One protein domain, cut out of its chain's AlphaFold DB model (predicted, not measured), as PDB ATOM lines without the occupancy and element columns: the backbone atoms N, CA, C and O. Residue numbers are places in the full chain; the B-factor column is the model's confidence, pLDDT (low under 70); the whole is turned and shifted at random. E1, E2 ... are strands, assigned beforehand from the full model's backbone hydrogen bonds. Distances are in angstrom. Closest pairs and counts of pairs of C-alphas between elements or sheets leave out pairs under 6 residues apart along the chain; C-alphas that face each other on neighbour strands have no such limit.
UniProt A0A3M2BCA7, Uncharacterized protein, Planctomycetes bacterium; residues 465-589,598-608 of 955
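Overview. This is residues 465 to 589 and 598 to 608 of the 955 residues of an uncharacterized protein of Planctomycetes bacterium (UniProt A0A3M2BCA7). The chain winds in stacked turns, a short solenoid in which strands of successive turns lie side by side: E3, E6, E9, E11, E13 and E15 make one flat wall, and E2, E5, E8, E14 and the later parts of E10 and E12 make a second wall facing it. The short strands E1, E4 and E7 and the beginnings of E10 and E12 close one side, and E10 and E12 bend sharply from that side into the second wall. The printed part has 136 residues, with no named helix and fifteen strands, E1 to E15 in order: an all-strand domain of one six-stranded parallel sheet, E3 E6 E9 E11 E13 E15, and one branched sheet whose neighbour pairs are parallel. It is compact, with a radius of gyration of the C-alphas of 13.7 A, and rounded, spanning 38 by 30 by 27 A.

Along the chain. E1 is residues 469 to 471, beginning at C-alpha 469 (125.336, 120.769, 99.036). E2 is 478 to 484, 16.3 A long; E3 489 to 491; E4 497 to 499; E5 506 to 511, 15.6 A; E6 516 to 518; E7 524 to 526; E8 531 to 537, 18.7 A; E9 540 to 543. E10, residues 548 to 557, is 21.0 A long and bends by 99 degrees at residue 551. E11 is 562 to 565. E12, residues 570 to 579, is 20.0 A long and bends by 95 degrees at residue 573. E13 is 584 to 587, E14 598 to 601, and E15 605 to 608, ending at C-alpha 608 (133.860, 131.514, 123.836).

Arrangement. In the branched sheet, E1 and E7 lie on opposite sides of E4, and E2 and E8 on opposite sides of E5. E7 and E8 lie on one side of E10, beside residues 548 to 550 and 552 to 557, and E12 on the other side. N 525 of E7 and O 548 are 2.9 A apart, N 532 of E8 and O 552 2.9 A, and N 549 of E10 and O 570 3.0 A, each within hydrogen-bond range. E14 is an edge strand beside E12, with N 599 and O 577 at 2.9 A. In the other sheet E3 and E15 are edge strands; N 541 of E9 and O 562 of E11 are 2.8 A apart. The two sheets form a sandwich, two sheets face to face, their strands at 29 degrees; the closest C-alphas of E2 and E6, Ala 483 and Leu 517, are 6.0 A apart.

Size, cuts and confidence. The C-alphas of Gly 474 and Thr 603 are farthest apart, at 40.0 A. Residues 590 to 597 are not printed, and C-alphas 589 and 598 are 15.9 A apart across this cut. Of the links printed whole, E1 to E2 and E4 to E5 are short and the others tight. The mean pLDDT of the printed part is 92.1; residues 474 to 475 and 572 are under 70.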
ATOM      1  N   ILE A 465     121.772 131.329  96.843       95.25
ATOM      2  CA  ILE A 465     122.219 130.083  96.217       95.25
ATOM      3  C   ILE A 465     121.132 129.018  96.416       95.25
ATOM      4  O   ILE A 465     120.890 128.592  97.546       95.25
ATOM      5  N   PRO A 466     120.492 128.517  95.345       91.25
ATOM      6  CA  PRO A 466     119.369 127.596  95.472       91.25
ATOM      7  C   PRO A 466     119.809 126.128  95.597       91.25
ATOM      8  O   PRO A 466     119.113 125.262  95.081       91.25
ATOM      9  N   ALA A 467     120.942 125.824  96.242       94.25
ATOM     10  CA  ALA A 467     121.524 124.477  96.323       94.25
ATOM     11  C   ALA A 467     121.744 124.020  97.772       94.25
ATOM     12  O   ALA A 467     122.019 124.831  98.653       94.25
ATOM     13  N   THR A 468     121.659 122.707  98.019       95.06
ATOM     14  CA  THR A 468     121.764 122.147  99.381       95.06
ATOM     15  C   THR A 468     123.141 121.603  99.748       95.06
ATOM     16  O   THR A 468     123.395 121.330 100.918       95.06
ATOM     17  N   SER A 469     124.034 121.394  98.785       94.38
ATOM     18  CA  SER A 469     125.336 120.769  99.036       94.38
ATOM     19  C   SER A 469     126.398 121.255  98.064       94.38
ATOM     20  O   SER A 469     126.107 121.451  96.886       94.38
ATOM     21  N   TYR A 470     127.635 121.344  98.540       94.69
ATOM     22  CA  TYR A 470     128.813 121.650  97.738       94.69
ATOM     23  C   TYR A 470     129.899 120.593  97.959       94.69
ATOM     24  O   TYR A 470     130.145 120.187  99.095       94.69
ATOM     25  N   SER A 471     130.601 120.194  96.899       90.94
ATOM     26  CA  SER A 471     131.864 119.460  97.019       90.94
ATOM     27  C   SER A 471     132.938 120.088  96.144       90.94
ATOM     28  O   SER A 471     132.675 120.443  94.994       90.94
ATOM     29  N   ALA A 472     134.157 120.195  96.666       85.56
ATOM     30  CA  ALA A 472     135.317 120.549  95.863       85.56
ATOM     31  C   ALA A 472     135.597 119.438  94.837       85.56
ATOM     32  O   ALA A 472     135.618 118.256  95.178       85.56
ATOM     33  N   VAL A 473     135.822 119.823  93.578       74.12
ATOM     34  CA  VAL A 473     136.204 118.906  92.493       74.12
ATOM     35  C   VAL A 473     137.602 119.271  91.995       74.12
ATOM     36  O   VAL A 473     137.889 120.431  91.675       74.12
ATOM     37  N   GLY A 474     138.479 118.267  91.924       66.88
ATOM     38  CA  GLY A 474     139.877 118.413  91.513       66.88
ATOM     39  C   GLY A 474     140.811 118.893  92.632       66.88
ATOM     40  O   GLY A 474     140.389 119.127  93.753       66.88
ATOM     41  N   TYR A 475     142.100 119.026  92.310       64.50
ATOM     42  CA  TYR A 475     143.141 119.421  93.266       64.50
ATOM     43  C   TYR A 475     143.221 120.953  93.439       64.50
ATOM     44  O   TYR A 475     143.002 121.707  92.482       64.50
ATOM     45  N   GLY A 476     143.622 121.408  94.632       81.56
ATOM     46  CA  GLY A 476     144.001 122.800  94.925       81.56
ATOM     47  C   GLY A 476     143.003 123.574  95.793       81.56
ATOM     48  O   GLY A 476     142.038 123.018  96.302       81.56
ATOM     49  N   THR A 477     143.253 124.868  95.989       87.81
ATOM     50  CA  THR A 477     142.359 125.753  96.755       87.81
ATOM     51  C   THR A 477     141.140 126.155  95.918       87.81
ATOM     52  O   THR A 477     141.265 126.426  94.718       87.81
ATOM     53  N   ARG A 478     139.960 126.198  96.540       91.12
ATOM     54  CA  ARG A 478     138.690 126.636  95.944       91.12
ATOM     55  C   ARG A 478     138.066 127.741  96.782       91.12
ATOM     56  O   ARG A 478     138.154 127.712  98.003       91.12
ATOM     57  N   THR A 479     137.378 128.657  96.116       94.25
ATOM     58  CA  THR A 479     136.660 129.760  96.759       94.25
ATOM     59  C   THR A 479     135.191 129.705  96.342       94.25
ATOM     60  O   THR A 479     134.786 130.455  95.459       94.25
ATOM     61  N   PRO A 480     134.390 128.778  96.892       95.25
ATOM     62  CA  PRO A 480     133.010 128.588  96.456       95.25
ATOM     63  C   PRO A 480     132.130 129.812  96.673       95.25
ATOM     64  O   PRO A 480     131.322 130.139  95.811       95.25
ATOM     65  N   PHE A 481     132.283 130.484  97.815       97.81
ATOM     66  CA  PHE A 481     131.390 131.556  98.238       97.81
ATOM     67  C   PHE A 481     132.205 132.798  98.578       97.81
ATOM     68  O   PHE A 481     133.013 132.791  99.511       97.81
ATOM     69  N   HIS A 482     132.007 133.850  97.786       97.31
ATOM     70  CA  HIS A 482     132.754 135.092  97.887       97.31
ATOM     71  C   HIS A 482     131.810 136.297  97.802       97.31
ATOM     72  O   HIS A 482     131.369 136.680  96.715       97.31
ATOM     73  N   ALA A 483     131.521 136.903  98.954       97.94
ATOM     74  CA  ALA A 483     130.758 138.143  99.070       97.94
ATOM     75  C   ALA A 483     131.709 139.346  99.191       97.94
ATOM     76  O   ALA A 483     132.627 139.324 100.011       97.94
ATOM     77  N   GLN A 484     131.512 140.387  98.377       96.00
ATOM     78  CA  GLN A 484     132.425 141.535  98.289       96.00
ATOM     79  C   GLN A 484     131.704 142.887  98.288       96.00
ATOM     80  O   GLN A 484     130.650 143.022  97.674       96.00
ATOM     81  N   HIS A 485     132.327 143.929  98.836       94.88
ATOM     82  CA  HIS A 485     131.839 145.318  98.810       94.88
ATOM     83  C   HIS A 485     130.572 145.577  99.647       94.88
ATOM     84  O   HIS A 485     129.851 144.676 100.078       94.88
ATOM     85  N   GLN A 486     130.284 146.863  99.848       93.62
ATOM     86  CA  GLN A 486     129.193 147.337 100.692       93.62
ATOM     87  C   GLN A 486     127.805 146.879 100.235       93.62
ATOM     88  O   GLN A 486     127.483 146.925  99.048       93.62
ATOM     89  N   ASN A 487     126.957 146.530 101.211       91.69
ATOM     90  CA  ASN A 487     125.560 146.100 101.047       91.69
ATOM     91  C   ASN A 487     125.370 144.801 100.248       91.69
ATOM     92  O   ASN A 487     124.248 144.488  99.851       91.69
ATOM     93  N   THR A 488     126.443 144.061  99.983       97.44
ATOM     94  CA  THR A 488     126.361 142.780  99.290       97.44
ATOM     95  C   THR A 488     125.882 141.688 100.238       97.44
ATOM     96  O   THR A 488     126.390 141.570 101.353       97.44
ATOM     97  N   VAL A 489     124.947 140.860  99.777       97.88
ATOM     98  CA  VAL A 489     124.472 139.673 100.494       97.88
ATOM     99  C   VAL A 489     124.611 138.456  99.585       97.88
ATOM    100  O   VAL A 489     124.010 138.403  98.512       97.88
ATOM    101  N   LEU A 490     125.403 137.480 100.021       98.38
ATOM    102  CA  LEU A 490     125.422 136.139  99.451       98.38
ATOM    103  C   LEU A 490     124.721 135.200 100.429       98.38
ATOM    104  O   LEU A 490     125.289 134.817 101.449       98.38
ATOM    105  N   ASP A 491     123.480 134.859 100.115       98.00
ATOM    106  CA  ASP A 491     122.660 133.964 100.914       98.00
ATOM    107  C   ASP A 491     122.868 132.515 100.459       98.00
ATOM    108  O   ASP A 491     122.311 132.053  99.467       98.00
ATOM    109  N   ALA A 492     123.709 131.789 101.185       97.19
ATOM    110  CA  ALA A 492     123.938 130.361 101.032       97.19
ATOM    111  C   ALA A 492     123.299 129.565 102.188       97.19
ATOM    112  O   ALA A 492     123.710 128.436 102.464       97.19
ATOM    113  N   SER A 493     122.266 130.112 102.846       97.06
ATOM    114  CA  SER A 493     121.584 129.486 103.990       97.06
ATOM    115  C   SER A 493     120.913 128.149 103.647       97.06
ATOM    116  O   SER A 493     120.631 127.344 104.531       97.06
ATOM    117  N   ALA A 494     120.674 127.861 102.365       96.44
ATOM    118  CA  ALA A 494     120.169 126.564 101.916       96.44
ATOM    119  C   ALA A 494     121.241 125.456 101.907       96.44
ATOM    120  O   ALA A 494     120.886 124.273 101.939       96.44
ATOM    121  N   VAL A 495     122.532 125.813 101.868       96.94
ATOM    122  CA  VAL A 495     123.649 124.863 101.793       96.94
ATOM    123  C   VAL A 495     123.830 124.191 103.151       96.94
ATOM    124  O   VAL A 495     124.176 124.839 104.126       96.94
ATOM    125  N   GLN A 496     123.631 122.875 103.209       96.56
ATOM    126  CA  GLN A 496     123.680 122.071 104.436       96.56
ATOM    127  C   GLN A 496     125.004 121.329 104.618       96.56
ATOM    128  O   GLN A 496     125.409 121.061 105.751       96.56
ATOM    129  N   SER A 497     125.695 120.993 103.529       94.94
ATOM    130  CA  SER A 497     126.946 120.233 103.587       94.94
ATOM    131  C   SER A 497     128.002 120.768 102.631       94.94
ATOM    132  O   SER A 497     127.707 121.032 101.461       94.94
ATOM    133  N   LEU A 498     129.243 120.822 103.105       94.31
ATOM    134  CA  LEU A 498     130.416 121.190 102.323       94.31
ATOM    135  C   LEU A 498     131.466 120.075 102.420       94.31
ATOM    136  O   LEU A 498     131.846 119.661 103.514       94.31
ATOM    137  N   GLN A 499     131.907 119.558 101.276       92.12
ATOM    138  CA  GLN A 499     132.872 118.462 101.197       92.12
ATOM    139  C   GLN A 499     134.171 118.919 100.523       92.12
ATOM    140  O   GLN A 499     134.154 119.386  99.385       92.12
ATOM    141  N   LEU A 500     135.301 118.758 101.208       90.31
ATOM    142  CA  LEU A 500     136.640 118.983 100.664       90.31
ATOM    143  C   LEU A 500     137.132 117.701  99.972       90.31
ATOM    144  O   LEU A 500     136.777 116.584 100.360       90.31
ATOM    145  N   ASP A 501     137.982 117.854  98.961       83.62
ATOM    146  CA  ASP A 501     138.707 116.748  98.337       83.62
ATOM    147  C   ASP A 501     139.836 116.236  99.264       83.62
ATOM    148  O   ASP A 501     139.978 116.633 100.424       83.62
ATOM    149  N   ALA A 502     140.652 115.295  98.779       77.12
ATOM    150  CA  ALA A 502     141.676 114.655  99.605       77.12
ATOM    151  C   ALA A 502     142.766 115.629 100.105       77.12
ATOM    152  O   ALA A 502     143.361 115.381 101.160       77.12
ATOM    153  N   THR A 503     143.044 116.706  99.356       77.62
ATOM    154  CA  THR A 503     144.189 117.609  99.595       77.62
ATOM    155  C   THR A 503     143.901 119.097  99.389       77.62
ATOM    156  O   THR A 503     144.754 119.916  99.728       77.62
ATOM    157  N   GLY A 504     142.776 119.467  98.785       82.25
ATOM    158  CA  GLY A 504     142.438 120.850  98.480       82.25
ATOM    159  C   GLY A 504     141.803 121.582  99.652       82.25
ATOM    160  O   GLY A 504     141.234 121.000 100.577       82.25
ATOM    161  N   ASN A 505     141.955 122.900  99.615       89.81
ATOM    162  CA  ASN A 505     141.467 123.806 100.643       89.81
ATOM    163  C   ASN A 505     140.204 124.509 100.152       89.81
ATOM    164  O   ASN A 505     140.054 124.744  98.951       89.81
ATOM    165  N   ILE A 506     139.330 124.904 101.072       93.31
ATOM    166  CA  ILE A 506     138.184 125.762 100.770       93.31
ATOM    167  C   ILE A 506     138.349 127.090 101.495       93.31
ATOM    168  O   ILE A 506     138.594 127.103 102.697       93.31
ATOM    169  N   ASN A 507     138.155 128.183 100.765       95.12
ATOM    170  CA  ASN A 507     138.155 129.539 101.287       95.12
ATOM    171  C   ASN A 507     136.738 130.113 101.216       95.12
ATOM    172  O   ASN A 507     136.116 130.132 100.152       95.12
ATOM    173  N   LEU A 508     136.245 130.604 102.348       97.25
ATOM    174  CA  LEU A 508     135.002 131.358 102.456       97.25
ATOM    175  C   LEU A 508     135.351 132.823 102.703       97.25
ATOM    176  O   LEU A 508     136.078 133.123 103.652       97.25
ATOM    177  N   TYR A 509     134.846 133.716 101.849       96.56
ATOM    178  CA  TYR A 509     135.212 135.130 101.877       96.56
ATOM    179  C   TYR A 509     134.004 136.045 102.018       96.56
ATOM    180  O   TYR A 509     133.039 135.959 101.255       96.56
ATOM    181  N   SER A 510     134.124 136.985 102.951       96.38
ATOM    182  CA  SER A 510     133.245 138.141 103.084       96.38
ATOM    183  C   SER A 510     134.108 139.388 103.263       96.38
ATOM    184  O   SER A 510     134.556 139.652 104.377       96.38
ATOM    185  N   TRP A 511     134.375 140.111 102.171       92.38
ATOM    186  CA  TRP A 511     135.467 141.088 102.065       92.38
ATOM    187  C   TRP A 511     135.049 142.490 101.602       92.38
ATOM    188  O   TRP A 511     134.254 142.644 100.680       92.38
ATOM    189  N   TYR A 512     135.695 143.518 102.153       87.06
ATOM    190  CA  TYR A 512     135.576 144.929 101.762       87.06
ATOM    191  C   TYR A 512     134.225 145.579 102.110       87.06
ATOM    192  O   TYR A 512     133.248 145.433 101.384       87.06
ATOM    193  N   SER A 513     134.190 146.446 103.122       86.88
ATOM    194  CA  SER A 513     133.126 147.445 103.326       86.88
ATOM    195  C   SER A 513     131.728 146.922 103.679       86.88
ATOM    196  O   SER A 513     130.739 147.562 103.329       86.88
ATOM    197  N   GLY A 514     131.612 145.821 104.413       89.56
ATOM    198  CA  GLY A 514     130.370 145.363 105.050       89.56
ATOM    199  C   GLY A 514     129.526 144.303 104.326       89.56
ATOM    200  O   GLY A 514     128.304 144.359 104.496       89.56
ATOM    201  N   PRO A 515     130.062 143.373 103.508       96.75
ATOM    202  CA  PRO A 515     129.250 142.303 102.933       96.75
ATOM    203  C   PRO A 515     128.785 141.291 103.991       96.75
ATOM    204  O   PRO A 515     129.341 141.199 105.089       96.75
ATOM    205  N   HIS A 516     127.772 140.507 103.633       97.56
ATOM    206  CA  HIS A 516     127.260 139.396 104.428       97.56
ATOM    207  C   HIS A 516     127.253 138.102 103.609       97.56
ATOM    208  O   HIS A 516     126.649 138.049 102.535       97.56
ATOM    209  N   LEU A 517     127.909 137.066 104.123       98.25
ATOM    210  CA  LEU A 517     127.812 135.689 103.650       98.25
ATOM    211  C   LEU A 517     127.004 134.883 104.673       98.25
ATOM    212  O   LEU A 517     127.486 134.583 105.766       98.25
ATOM    213  N   ASP A 518     125.776 134.531 104.310       98.12
ATOM    214  CA  ASP A 518     124.905 133.708 105.145       98.12
ATOM    215  C   ASP A 518     125.134 132.228 104.821       98.12
ATOM    216  O   ASP A 518     124.806 131.763 103.733       98.12
ATOM    217  N   LEU A 519     125.708 131.480 105.760       97.38
ATOM    218  CA  LEU A 519     125.838 130.021 105.733       97.38
ATOM    219  C   LEU A 519     125.150 129.413 106.969       97.38
ATOM    220  O   LEU A 519     125.534 128.347 107.454       97.38
ATOM    221  N   SER A 520     124.112 130.074 107.491       96.50
ATOM    222  CA  SER A 520     123.401 129.686 108.716       96.50
ATOM    223  C   SER A 520     122.719 128.318 108.637       96.50
ATOM    224  O   SER A 520     122.388 127.745 109.673       96.50
ATOM    225  N   GLY A 521     122.521 127.750 107.443       95.81
ATOM    226  CA  GLY A 521     122.033 126.379 107.272       95.81
ATOM    227  C   GLY A 521     123.116 125.310 107.125       95.81
ATOM    228  O   GLY A 521     122.766 124.127 107.101       95.81
ATOM    229  N   LEU A 522     124.400 125.682 107.057       95.88
ATOM    230  CA  LEU A 522     125.511 124.740 106.919       95.88
ATOM    231  C   LEU A 522     125.645 123.914 108.195       95.88
ATOM    232  O   LEU A 522     125.903 124.471 109.249       95.88
ATOM    233  N   GLN A 523     125.504 122.592 108.102       94.94
ATOM    234  CA  GLN A 523     125.534 121.672 109.246       94.94
ATOM    235  C   GLN A 523     126.848 120.901 109.338       94.94
ATOM    236  O   GLN A 523     127.391 120.738 110.434       94.94
ATOM    237  N   THR A 524     127.357 120.416 108.202       93.19
ATOM    238  CA  THR A 524     128.522 119.523 108.169       93.19
ATOM    239  C   THR A 524     129.585 119.986 107.187       93.19
ATOM    240  O   THR A 524     129.285 120.231 106.016       93.19
ATOM    241  N   VAL A 525     130.836 119.986 107.635       92.62
ATOM    242  CA  VAL A 525     132.016 120.124 106.780       92.62
ATOM    243  C   VAL A 525     132.843 118.849 106.890       92.62
ATOM    244  O   VAL A 525     133.313 118.506 107.972       92.62
ATOM    245  N   THR A 526     133.013 118.144 105.777       90.94
ATOM    246  CA  THR A 526     133.731 116.857 105.712       90.94
ATOM    247  C   THR A 526     134.807 116.902 104.633       90.94
ATOM    248  O   THR A 526     134.802 117.800 103.793       90.94
ATOM    249  N   GLY A 527     135.741 115.955 104.622       84.75
ATOM    250  CA  GLY A 527     136.737 115.861 103.554       84.75
ATOM    251  C   GLY A 527     138.022 115.163 103.972       84.75
ATOM    252  O   GLY A 527     138.088 114.545 105.031       84.75
ATOM    253  N   GLY A 528     139.033 115.218 103.103       75.06
ATOM    254  CA  GLY A 528     140.342 114.622 103.369       75.06
ATOM    255  C   GLY A 528     141.253 115.499 104.233       75.06
ATOM    256  O   GLY A 528     140.830 116.143 105.181       75.06
ATOM    257  N   SER A 529     142.541 115.534 103.899       81.88
ATOM    258  CA  SER A 529     143.575 116.260 104.659       81.88
ATOM    259  C   SER A 529     143.601 117.784 104.437       81.88
ATOM    260  O   SER A 529     144.477 118.465 104.981       81.88
ATOM    261  N   GLY A 530     142.673 118.309 103.631       84.75
ATOM    262  CA  GLY A 530     142.531 119.731 103.311       84.75
ATOM    263  C   GLY A 530     142.152 120.614 104.504       84.75
ATOM    264  O   GLY A 530     141.886 120.125 105.606       84.75
ATOM    265  N   LYS A 531     142.155 121.933 104.280       89.94
ATOM    266  CA  LYS A 531     141.806 122.949 105.283       89.94
ATOM    267  C   LYS A 531     140.601 123.782 104.859       89.94
ATOM    268  O   LYS A 531     140.473 124.150 103.690       89.94
ATOM    269  N   LEU A 532     139.751 124.105 105.827       93.56
ATOM    270  CA  LEU A 532     138.733 125.137 105.705       93.56
ATOM    271  C   LEU A 532     139.303 126.458 106.223       93.56
ATOM    272  O   LEU A 532     139.709 126.549 107.380       93.56
ATOM    273  N   TYR A 533     139.279 127.479 105.380       95.06
ATOM    274  CA  TYR A 533     139.614 128.841 105.744       95.06
ATOM    275  C   TYR A 533     138.370 129.725 105.692       95.06
ATOM    276  O   TYR A 533     137.660 129.752 104.683       95.06
ATOM    277  N   VAL A 534     138.115 130.461 106.770       97.00
ATOM    278  CA  VAL A 534     136.973 131.371 106.891       97.00
ATOM    279  C   VAL A 534     137.490 132.761 107.213       97.00
ATOM    280  O   VAL A 534     138.023 132.980 108.296       97.00
ATOM    281  N   TYR A 535     137.314 133.687 106.272       97.31
ATOM    282  CA  TYR A 535     137.864 135.034 106.360       97.31
ATOM    283  C   TYR A 535     136.749 136.079 106.261       97.31
ATOM    284  O   TYR A 535     136.169 136.293 105.188       97.31
ATOM    285  N   ALA A 536     136.469 136.754 107.372       97.25
ATOM    286  CA  ALA A 536     135.530 137.870 107.416       97.25
ATOM    287  C   ALA A 536     136.312 139.179 107.564       97.25
ATOM    288  O   ALA A 536     136.650 139.580 108.678       97.25
ATOM    289  N   TYR A 537     136.610 139.822 106.430       94.12
ATOM    290  CA  TYR A 537     137.373 141.067 106.392       94.12
ATOM    291  C   TYR A 537     136.459 142.266 106.111       94.12
ATOM    292  O   TYR A 537     135.998 142.451 104.982       94.12
ATOM    293  N   ASP A 538     136.147 143.048 107.143       92.56
ATOM    294  CA  ASP A 538     135.202 144.163 107.151       92.56
ATOM    295  C   ASP A 538     133.793 143.701 106.750       92.56
ATOM    296  O   ASP A 538     132.988 144.482 106.272       92.56
ATOM    297  N   GLY A 539     133.492 142.407 106.896       95.25
ATOM    298  CA  GLY A 539     132.229 141.772 106.522       95.25
ATOM    299  C   GLY A 539     131.800 140.709 107.530       95.25
ATOM    300  O   GLY A 539     132.441 140.507 108.555       95.25
ATOM    301  N   THR A 540     130.701 140.012 107.264       97.06
ATOM    302  CA  THR A 540     130.118 139.063 108.223       97.06
ATOM    303  C   THR A 540     129.886 137.694 107.600       97.06
ATOM    304  O   THR A 540     129.396 137.599 106.478       97.06
ATOM    305  N   ILE A 541     130.219 136.632 108.335       98.19
ATOM    306  CA  ILE A 541     129.955 135.244 107.949       98.19
ATOM    307  C   ILE A 541     129.130 134.576 109.054       98.19
ATOM    308  O   ILE A 541     129.576 134.466 110.201       98.19
ATOM    309  N   ASP A 542     127.923 134.129 108.709       97.44
ATOM    310  CA  ASP A 542     127.035 133.394 109.617       97.44
ATOM    311  C   ASP A 542     127.209 131.882 109.426       97.44
ATOM    312  O   ASP A 542     126.951 131.354 108.351       97.44
ATOM    313  N   LEU A 543     127.649 131.181 110.469       95.81
ATOM    314  CA  LEU A 543     127.812 129.725 110.545       95.81
ATOM    315  C   LEU A 543     127.005 129.148 111.725       95.81
ATOM    316  O   LEU A 543     127.386 128.152 112.346       95.81
ATOM    317  N   THR A 544     125.896 129.785 112.104       94.62
ATOM    318  CA  THR A 544     125.119 129.428 113.307       94.62
ATOM    319  C   THR A 544     124.407 128.074 113.229       94.62
ATOM    320  O   THR A 544     124.029 127.530 114.270       94.62
ATOM    321  N   GLY A 545     124.274 127.485 112.037       92.25
ATOM    322  CA  GLY A 545     123.788 126.115 111.837       92.25
ATOM    323  C   GLY A 545     124.850 125.027 111.954       92.25
ATOM    324  O   GLY A 545     124.489 123.848 111.953       92.25
ATOM    325  N   LEU A 546     126.130 125.398 112.063       91.81
ATOM    326  CA  LEU A 546     127.248 124.460 111.989       91.81
ATOM    327  C   LEU A 546     127.257 123.520 113.193       91.81
ATOM    328  O   LEU A 546     127.170 123.961 114.337       91.81
ATOM    329  N   GLN A 547     127.350 122.214 112.929       89.88
ATOM    330  CA  GLN A 547     127.297 121.164 113.951       89.88
ATOM    331  C   GLN A 547     128.561 120.310 113.973       89.88
ATOM    332  O   GLN A 547     129.075 120.037 115.051       89.88
ATOM    333  N   ASN A 548     129.062 119.884 112.812       87.75
ATOM    334  CA  ASN A 548     130.217 118.990 112.725       87.75
ATOM    335  C   ASN A 548     131.211 119.478 111.670       87.75
ATOM    336  O   ASN A 548     130.858 119.623 110.498       87.75
ATOM    337  N   VAL A 549     132.458 119.697 112.076       89.06
ATOM    338  CA  VAL A 549     133.557 120.078 111.183       89.06
ATOM    339  C   VAL A 549     134.676 119.062 111.338       89.06
ATOM    340  O   VAL A 549     135.387 119.081 112.334       89.06
ATOM    341  N   GLU A 550     134.848 118.178 110.359       89.50
ATOM    342  CA  GLU A 550     135.823 117.072 110.402       89.50
ATOM    343  C   GLU A 550     137.197 117.446 109.827       89.50
ATOM    344  O   GLU A 550     138.124 116.638 109.834       89.50
ATOM    345  N   VAL A 551     137.335 118.668 109.314       90.31
ATOM    346  CA  VAL A 551     138.548 119.160 108.656       90.31
ATOM    347  C   VAL A 551     139.267 120.192 109.517       90.31
ATOM    348  O   VAL A 551     138.667 120.866 110.360       90.31
ATOM    349  N   ARG A 552     140.569 120.353 109.273       91.06
ATOM    350  CA  ARG A 552     141.360 121.408 109.917       91.06
ATOM    351  C   ARG A 552     140.817 122.775 109.528       91.06
ATOM    352  O   ARG A 552     140.566 123.011 108.346       91.06
ATOM    353  N   THR A 553     140.646 123.655 110.508       93.50
ATOM    354  CA  THR A 553     139.960 124.936 110.305       93.50
ATOM    355  C   THR A 553     140.790 126.117 110.790       93.50
ATOM    356  O   THR A 553     141.331 126.089 111.898       93.50
ATOM    357  N   HIS A 554     140.845 127.158 109.959       96.12
ATOM    358  CA  HIS A 554     141.390 128.476 110.268       96.12
ATOM    359  C   HIS A 554     140.260 129.506 110.191       96.12
ATOM    360  O   HIS A 554     139.576 129.615 109.170       96.12
ATOM    361  N   LEU A 555     140.055 130.228 111.291       97.12
ATOM    362  CA  LEU A 555     139.103 131.327 111.404       97.12
ATOM    363  C   LEU A 555     139.859 132.646 111.546       97.12
ATOM    364  O   LEU A 555     140.731 132.752 112.404       97.12
ATOM    365  N   ASP A 556     139.503 133.637 110.740       97.69
ATOM    366  CA  ASP A 556     140.206 134.915 110.698       97.69
ATOM    367  C   ASP A 556     139.213 136.068 110.474       97.69
ATOM    368  O   ASP A 556     138.417 136.059 109.524       97.69
ATOM    369  N   VAL A 557     139.228 137.040 111.386       97.31
ATOM    370  CA  VAL A 557     138.407 138.255 111.310       97.31
ATOM    371  C   VAL A 557     139.266 139.501 111.456       97.31
ATOM    372  O   VAL A 557     140.083 139.589 112.374       97.31
ATOM    373  N   ASP A 558     139.033 140.497 110.599       92.00
ATOM    374  CA  ASP A 558     139.722 141.786 110.686       92.00
ATOM    375  C   ASP A 558     138.845 142.903 111.302       92.00
ATOM    376  O   ASP A 558     137.839 142.642 111.968       92.00
ATOM    377  N   ALA A 559     139.225 144.165 111.077       85.50
ATOM    378  CA  ALA A 559     138.459 145.332 111.491       85.50
ATOM    379  C   ALA A 559     137.012 145.337 110.981       85.50
ATOM    380  O   ALA A 559     136.750 145.388 109.786       85.50
ATOM    381  N   ASN A 560     136.065 145.367 111.927       85.94
ATOM    382  CA  ASN A 560     134.613 145.283 111.722       85.94
ATOM    383  C   ASN A 560     134.117 143.946 111.146       85.94
ATOM    384  O   ASN A 560     132.917 143.799 110.896       85.94
ATOM    385  N   GLY A 561     135.009 142.970 110.965       95.25
ATOM    386  CA  GLY A 561     134.656 141.615 110.577       95.25
ATOM    387  C   GLY A 561     133.879 140.880 111.672       95.25
ATOM    388  O   GLY A 561     134.085 141.125 112.865       95.25
ATOM    389  N   SER A 562     132.996 139.950 111.297       97.12
ATOM    390  CA  SER A 562     132.336 139.059 112.260       97.12
ATOM    391  C   SER A 562     132.162 137.633 111.752       97.12
ATOM    392  O   SER A 562     131.638 137.424 110.659       97.12
ATOM    393  N   ILE A 563     132.531 136.648 112.573       97.88
ATOM    394  CA  ILE A 563     132.192 135.231 112.375       97.88
ATOM    395  C   ILE A 563     131.355 134.768 113.567       97.88
ATOM    396  O   ILE A 563     131.755 134.941 114.722       97.88
ATOM    397  N   SER A 564     130.197 134.161 113.296       95.12
ATOM    398  CA  SER A 564     129.323 133.606 114.338       95.12
ATOM    399  C   SER A 564     129.034 132.130 114.113       95.12
ATOM    400  O   SER A 564     128.600 131.745 113.037       95.12
ATOM    401  N   VAL A 565     129.251 131.309 115.142       92.56
ATOM    402  CA  VAL A 565     129.072 129.853 115.096       92.56
ATOM    403  C   VAL A 565     128.074 129.396 116.166       92.56
ATOM    404  O   VAL A 565     127.908 130.034 117.207       92.56
ATOM    405  N   SER A 566     127.399 128.270 115.920       85.12
ATOM    406  CA  SER A 566     126.497 127.635 116.885       85.12
ATOM    407  C   SER A 566     127.183 127.288 118.219       85.12
ATOM    408  O   SER A 566     128.309 126.789 118.208       85.12
ATOM    409  N   PRO A 567     126.480 127.371 119.367       82.44
ATOM    410  CA  PRO A 567     126.939 126.765 120.623       82.44
ATOM    411  C   PRO A 567     127.075 125.239 120.557       82.44
ATOM    412  O   PRO A 567     127.725 124.642 121.408       82.44
ATOM    413  N   THR A 568     126.424 124.602 119.579       80.00
ATOM    414  CA  THR A 568     126.443 123.141 119.395       80.00
ATOM    415  C   THR A 568     127.490 122.663 118.391       80.00
ATOM    416  O   THR A 568     127.601 121.458 118.173       80.00
ATOM    417  N   ALA A 569     128.254 123.580 117.788       81.69
ATOM    418  CA  ALA A 569     129.280 123.226 116.822       81.69
ATOM    419  C   ALA A 569     130.419 122.455 117.497       81.69
ATOM    420  O   ALA A 569     131.048 122.943 118.435       81.69
ATOM    421  N   SER A 570     130.705 121.264 116.981       77.38
ATOM    422  CA  SER A 570     131.894 120.489 117.297       77.38
ATOM    423  C   SER A 570     132.895 120.640 116.158       77.38
ATOM    424  O   SER A 570     132.624 120.273 115.012       77.38
ATOM    425  N   PHE A 571     134.059 121.193 116.481       76.38
ATOM    426  CA  PHE A 571     135.191 121.236 115.570       76.38
ATOM    427  C   PHE A 571     136.139 120.084 115.892       76.38
ATOM    428  O   PHE A 571     136.599 119.968 117.025       76.38
ATOM    429  N   ALA A 572     136.453 119.248 114.902       67.69
ATOM    430  CA  ALA A 572     137.400 118.148 115.063       67.69
ATOM    431  C   ALA A 572     138.840 118.649 115.263       67.69
ATOM    432  O   ALA A 572     139.608 117.996 115.964       67.69
ATOM    433  N   ALA A 573     139.205 119.787 114.652       80.12
ATOM    434  CA  ALA A 573     140.511 120.432 114.808       80.12
ATOM    435  C   ALA A 573     140.488 121.890 114.297       80.12
ATOM    436  O   ALA A 573     140.839 122.157 113.143       80.12
ATOM    437  N   ILE A 574     140.090 122.854 115.135       92.38
ATOM    438  CA  ILE A 574     140.517 124.244 114.894       92.38
ATOM    439  C   ILE A 574     142.028 124.277 115.126       92.38
ATOM    440  O   ILE A 574     142.493 123.787 116.148       92.38
ATOM    441  N   GLU A 575     142.796 124.812 114.178       94.62
ATOM    442  CA  GLU A 575     144.255 124.951 114.325       94.62
ATOM    443  C   GLU A 575     144.684 126.405 114.536       94.62
ATOM    444  O   GLU A 575     145.740 126.652 115.120       94.62
ATOM    445  N   GLN A 576     143.881 127.369 114.072       97.56
ATOM    446  CA  GLN A 576     144.216 128.786 114.141       97.56
ATOM    447  C   GLN A 576     142.971 129.670 114.242       97.56
ATOM    448  O   GLN A 576     141.978 129.460 113.537       97.56
ATOM    449  N   ILE A 577     143.067 130.663 115.122       98.12
ATOM    450  CA  ILE A 577     142.099 131.729 115.334       98.12
ATOM    451  C   ILE A 577     142.852 133.061 115.310       98.12
ATOM    452  O   ILE A 577     143.681 133.306 116.186       98.12
ATOM    453  N   ASP A 578     142.516 133.922 114.354       98.31
ATOM    454  CA  ASP A 578     142.979 135.307 114.301       98.31
ATOM    455  C   ASP A 578     141.801 136.262 114.528       98.31
ATOM    456  O   ASP A 578     140.752 136.157 113.883       98.31
ATOM    457  N   VAL A 579     141.965 137.199 115.463       98.06
ATOM    458  CA  VAL A 579     140.996 138.272 115.716       98.06
ATOM    459  C   VAL A 579     141.744 139.599 115.741       98.06
ATOM    460  O   VAL A 579     142.422 139.921 116.721       98.06
ATOM    461  N   HIS A 580     141.643 140.368 114.658       95.69
ATOM    462  CA  HIS A 580     142.311 141.662 114.562       95.69
ATOM    463  C   HIS A 580     141.470 142.811 115.143       95.69
ATOM    464  O   HIS A 580     140.319 142.646 115.557       95.69
ATOM    465  N   HIS A 581     142.062 144.008 115.155       94.19
ATOM    466  CA  HIS A 581     141.492 145.216 115.738       94.19
ATOM    467  C   HIS A 581     140.109 145.540 115.160       94.19
ATOM    468  O   HIS A 581     140.005 145.899 113.998       94.19
ATOM    469  N   GLY A 582     139.063 145.495 115.981       92.88
ATOM    470  CA  GLY A 582     137.668 145.771 115.633       92.88
ATOM    471  C   GLY A 582     136.864 144.524 115.254       92.88
ATOM    472  O   GLY A 582     135.655 144.634 115.056       92.88
ATOM    473  N   GLY A 583     137.505 143.358 115.160       96.62
ATOM    474  CA  GLY A 583     136.868 142.101 114.783       96.62
ATOM    475  C   GLY A 583     136.039 141.470 115.901       96.62
ATOM    476  O   GLY A 583     136.306 141.651 117.093       96.62
ATOM    477  N   THR A 584     135.016 140.711 115.506       97.25
ATOM    478  CA  THR A 584     134.145 139.940 116.402       97.25
ATOM    479  C   THR A 584     134.164 138.459 116.042       97.25
ATOM    480  O   THR A 584     133.786 138.060 114.947       97.25
ATOM    481  N   MET A 585     134.532 137.610 116.988       97.44
ATOM    482  CA  MET A 585     134.486 136.165 116.831       97.44
ATOM    483  C   MET A 585     133.636 135.541 117.936       97.44
ATOM    484  O   MET A 585     133.960 135.636 119.120       97.44
ATOM    485  N   ASN A 586     132.532 134.902 117.542       96.19
ATOM    486  CA  ASN A 586     131.585 134.256 118.446       96.19
ATOM    487  C   ASN A 586     131.640 132.731 118.277       96.19
ATOM    488  O   ASN A 586     131.022 132.176 117.367       96.19
ATOM    489  N   LEU A 587     132.340 132.061 119.194       94.25
ATOM    490  CA  LEU A 587     132.514 130.608 119.275       94.25
ATOM    491  C   LEU A 587     131.985 130.051 120.613       94.25
ATOM    492  O   LEU A 587     132.742 129.456 121.380       94.25
ATOM    493  N   PRO A 588     130.686 130.201 120.932       92.12
ATOM    494  CA  PRO A 588     130.129 129.795 122.229       92.12
ATOM    495  C   PRO A 588     130.257 128.291 122.543       92.12
ATOM    496  O   PRO A 588     130.120 127.904 123.701       92.12
ATOM    497  N   GLY A 589     130.502 127.446 121.535       88.81
ATOM    498  CA  GLY A 589     130.780 126.013 121.702       88.81
ATOM    499  C   GLY A 589     132.255 125.669 121.960       88.81
ATOM    500  O   GLY A 589     132.556 124.525 122.287       88.81
ATOM    501  N   LEU A 598     146.134 130.905 118.849       98.38
ATOM    502  CA  LEU A 598     145.277 132.051 119.116       98.38
ATOM    503  C   LEU A 598     146.092 133.333 118.962       98.38
ATOM    504  O   LEU A 598     147.053 133.543 119.700       98.38
ATOM    505  N   ASN A 599     145.687 134.190 118.033       98.44
ATOM    506  CA  ASN A 599     146.331 135.464 117.754       98.44
ATOM    507  C   ASN A 599     145.310 136.606 117.866       98.44
ATOM    508  O   ASN A 599     144.323 136.653 117.132       98.44
ATOM    509  N   LEU A 600     145.535 137.518 118.811       98.31
ATOM    510  CA  LEU A 600     144.612 138.608 119.140       98.31
ATOM    511  C   LEU A 600     145.325 139.953 118.995       98.31
ATOM    512  O   LEU A 600     146.395 140.163 119.566       98.31
ATOM    513  N   ILE A 601     144.748 140.881 118.234       96.75
ATOM    514  CA  ILE A 601     145.423 142.133 117.865       96.75
ATOM    515  C   ILE A 601     144.504 143.319 118.165       96.75
ATOM    516  O   ILE A 601     143.366 143.368 117.703       96.75
ATOM    517  N   GLY A 602     144.993 144.299 118.924       95.44
ATOM    518  CA  GLY A 602     144.246 145.513 119.257       95.44
ATOM    519  C   GLY A 602     142.994 145.277 120.105       95.44
ATOM    520  O   GLY A 602     142.957 144.419 120.982       95.44
ATOM    521  N   THR A 603     141.945 146.072 119.877       93.81
ATOM    522  CA  THR A 603     140.647 145.892 120.545       93.81
ATOM    523  C   THR A 603     139.818 144.879 119.776       93.81
ATOM    524  O   THR A 603     139.608 145.079 118.589       93.81
ATOM    525  N   TYR A 604     139.285 143.850 120.420       95.94
ATOM    526  CA  TYR A 604     138.548 142.785 119.740       95.94
ATOM    527  C   TYR A 604     137.357 142.305 120.581       95.94
ATOM    528  O   TYR A 604     137.250 142.619 121.766       95.94
ATOM    529  N   THR A 605     136.460 141.526 119.974       96.69
ATOM    530  CA  THR A 605     135.442 140.745 120.694       96.69
ATOM    531  C   THR A 605     135.668 139.266 120.422       96.69
ATOM    532  O   THR A 605     135.512 138.821 119.291       96.69
ATOM    533  N   PHE A 606     136.017 138.493 121.450       96.56
ATOM    534  CA  PHE A 606     136.221 137.047 121.354       96.56
ATOM    535  C   PHE A 606     135.356 136.350 122.402       96.56
ATOM    536  O   PHE A 606     135.680 136.342 123.588       96.56
ATOM    537  N   ASN A 607     134.215 135.819 121.965       95.12
ATOM    538  CA  ASN A 607     133.243 135.165 122.832       95.12
ATOM    539  C   ASN A 607     133.370 133.651 122.692       95.12
ATOM    540  O   ASN A 607     133.137 133.108 121.613       95.12
ATOM    541  N   THR A 608     133.686 132.970 123.786       94.06
ATOM    542  CA  THR A 608     133.860 131.514 123.836       94.06
ATOM    543  C   THR A 608     132.910 130.870 124.843       94.06
ATOM    544  O   THR A 608     132.228 131.554 125.614       94.06
TER     545      THR A 608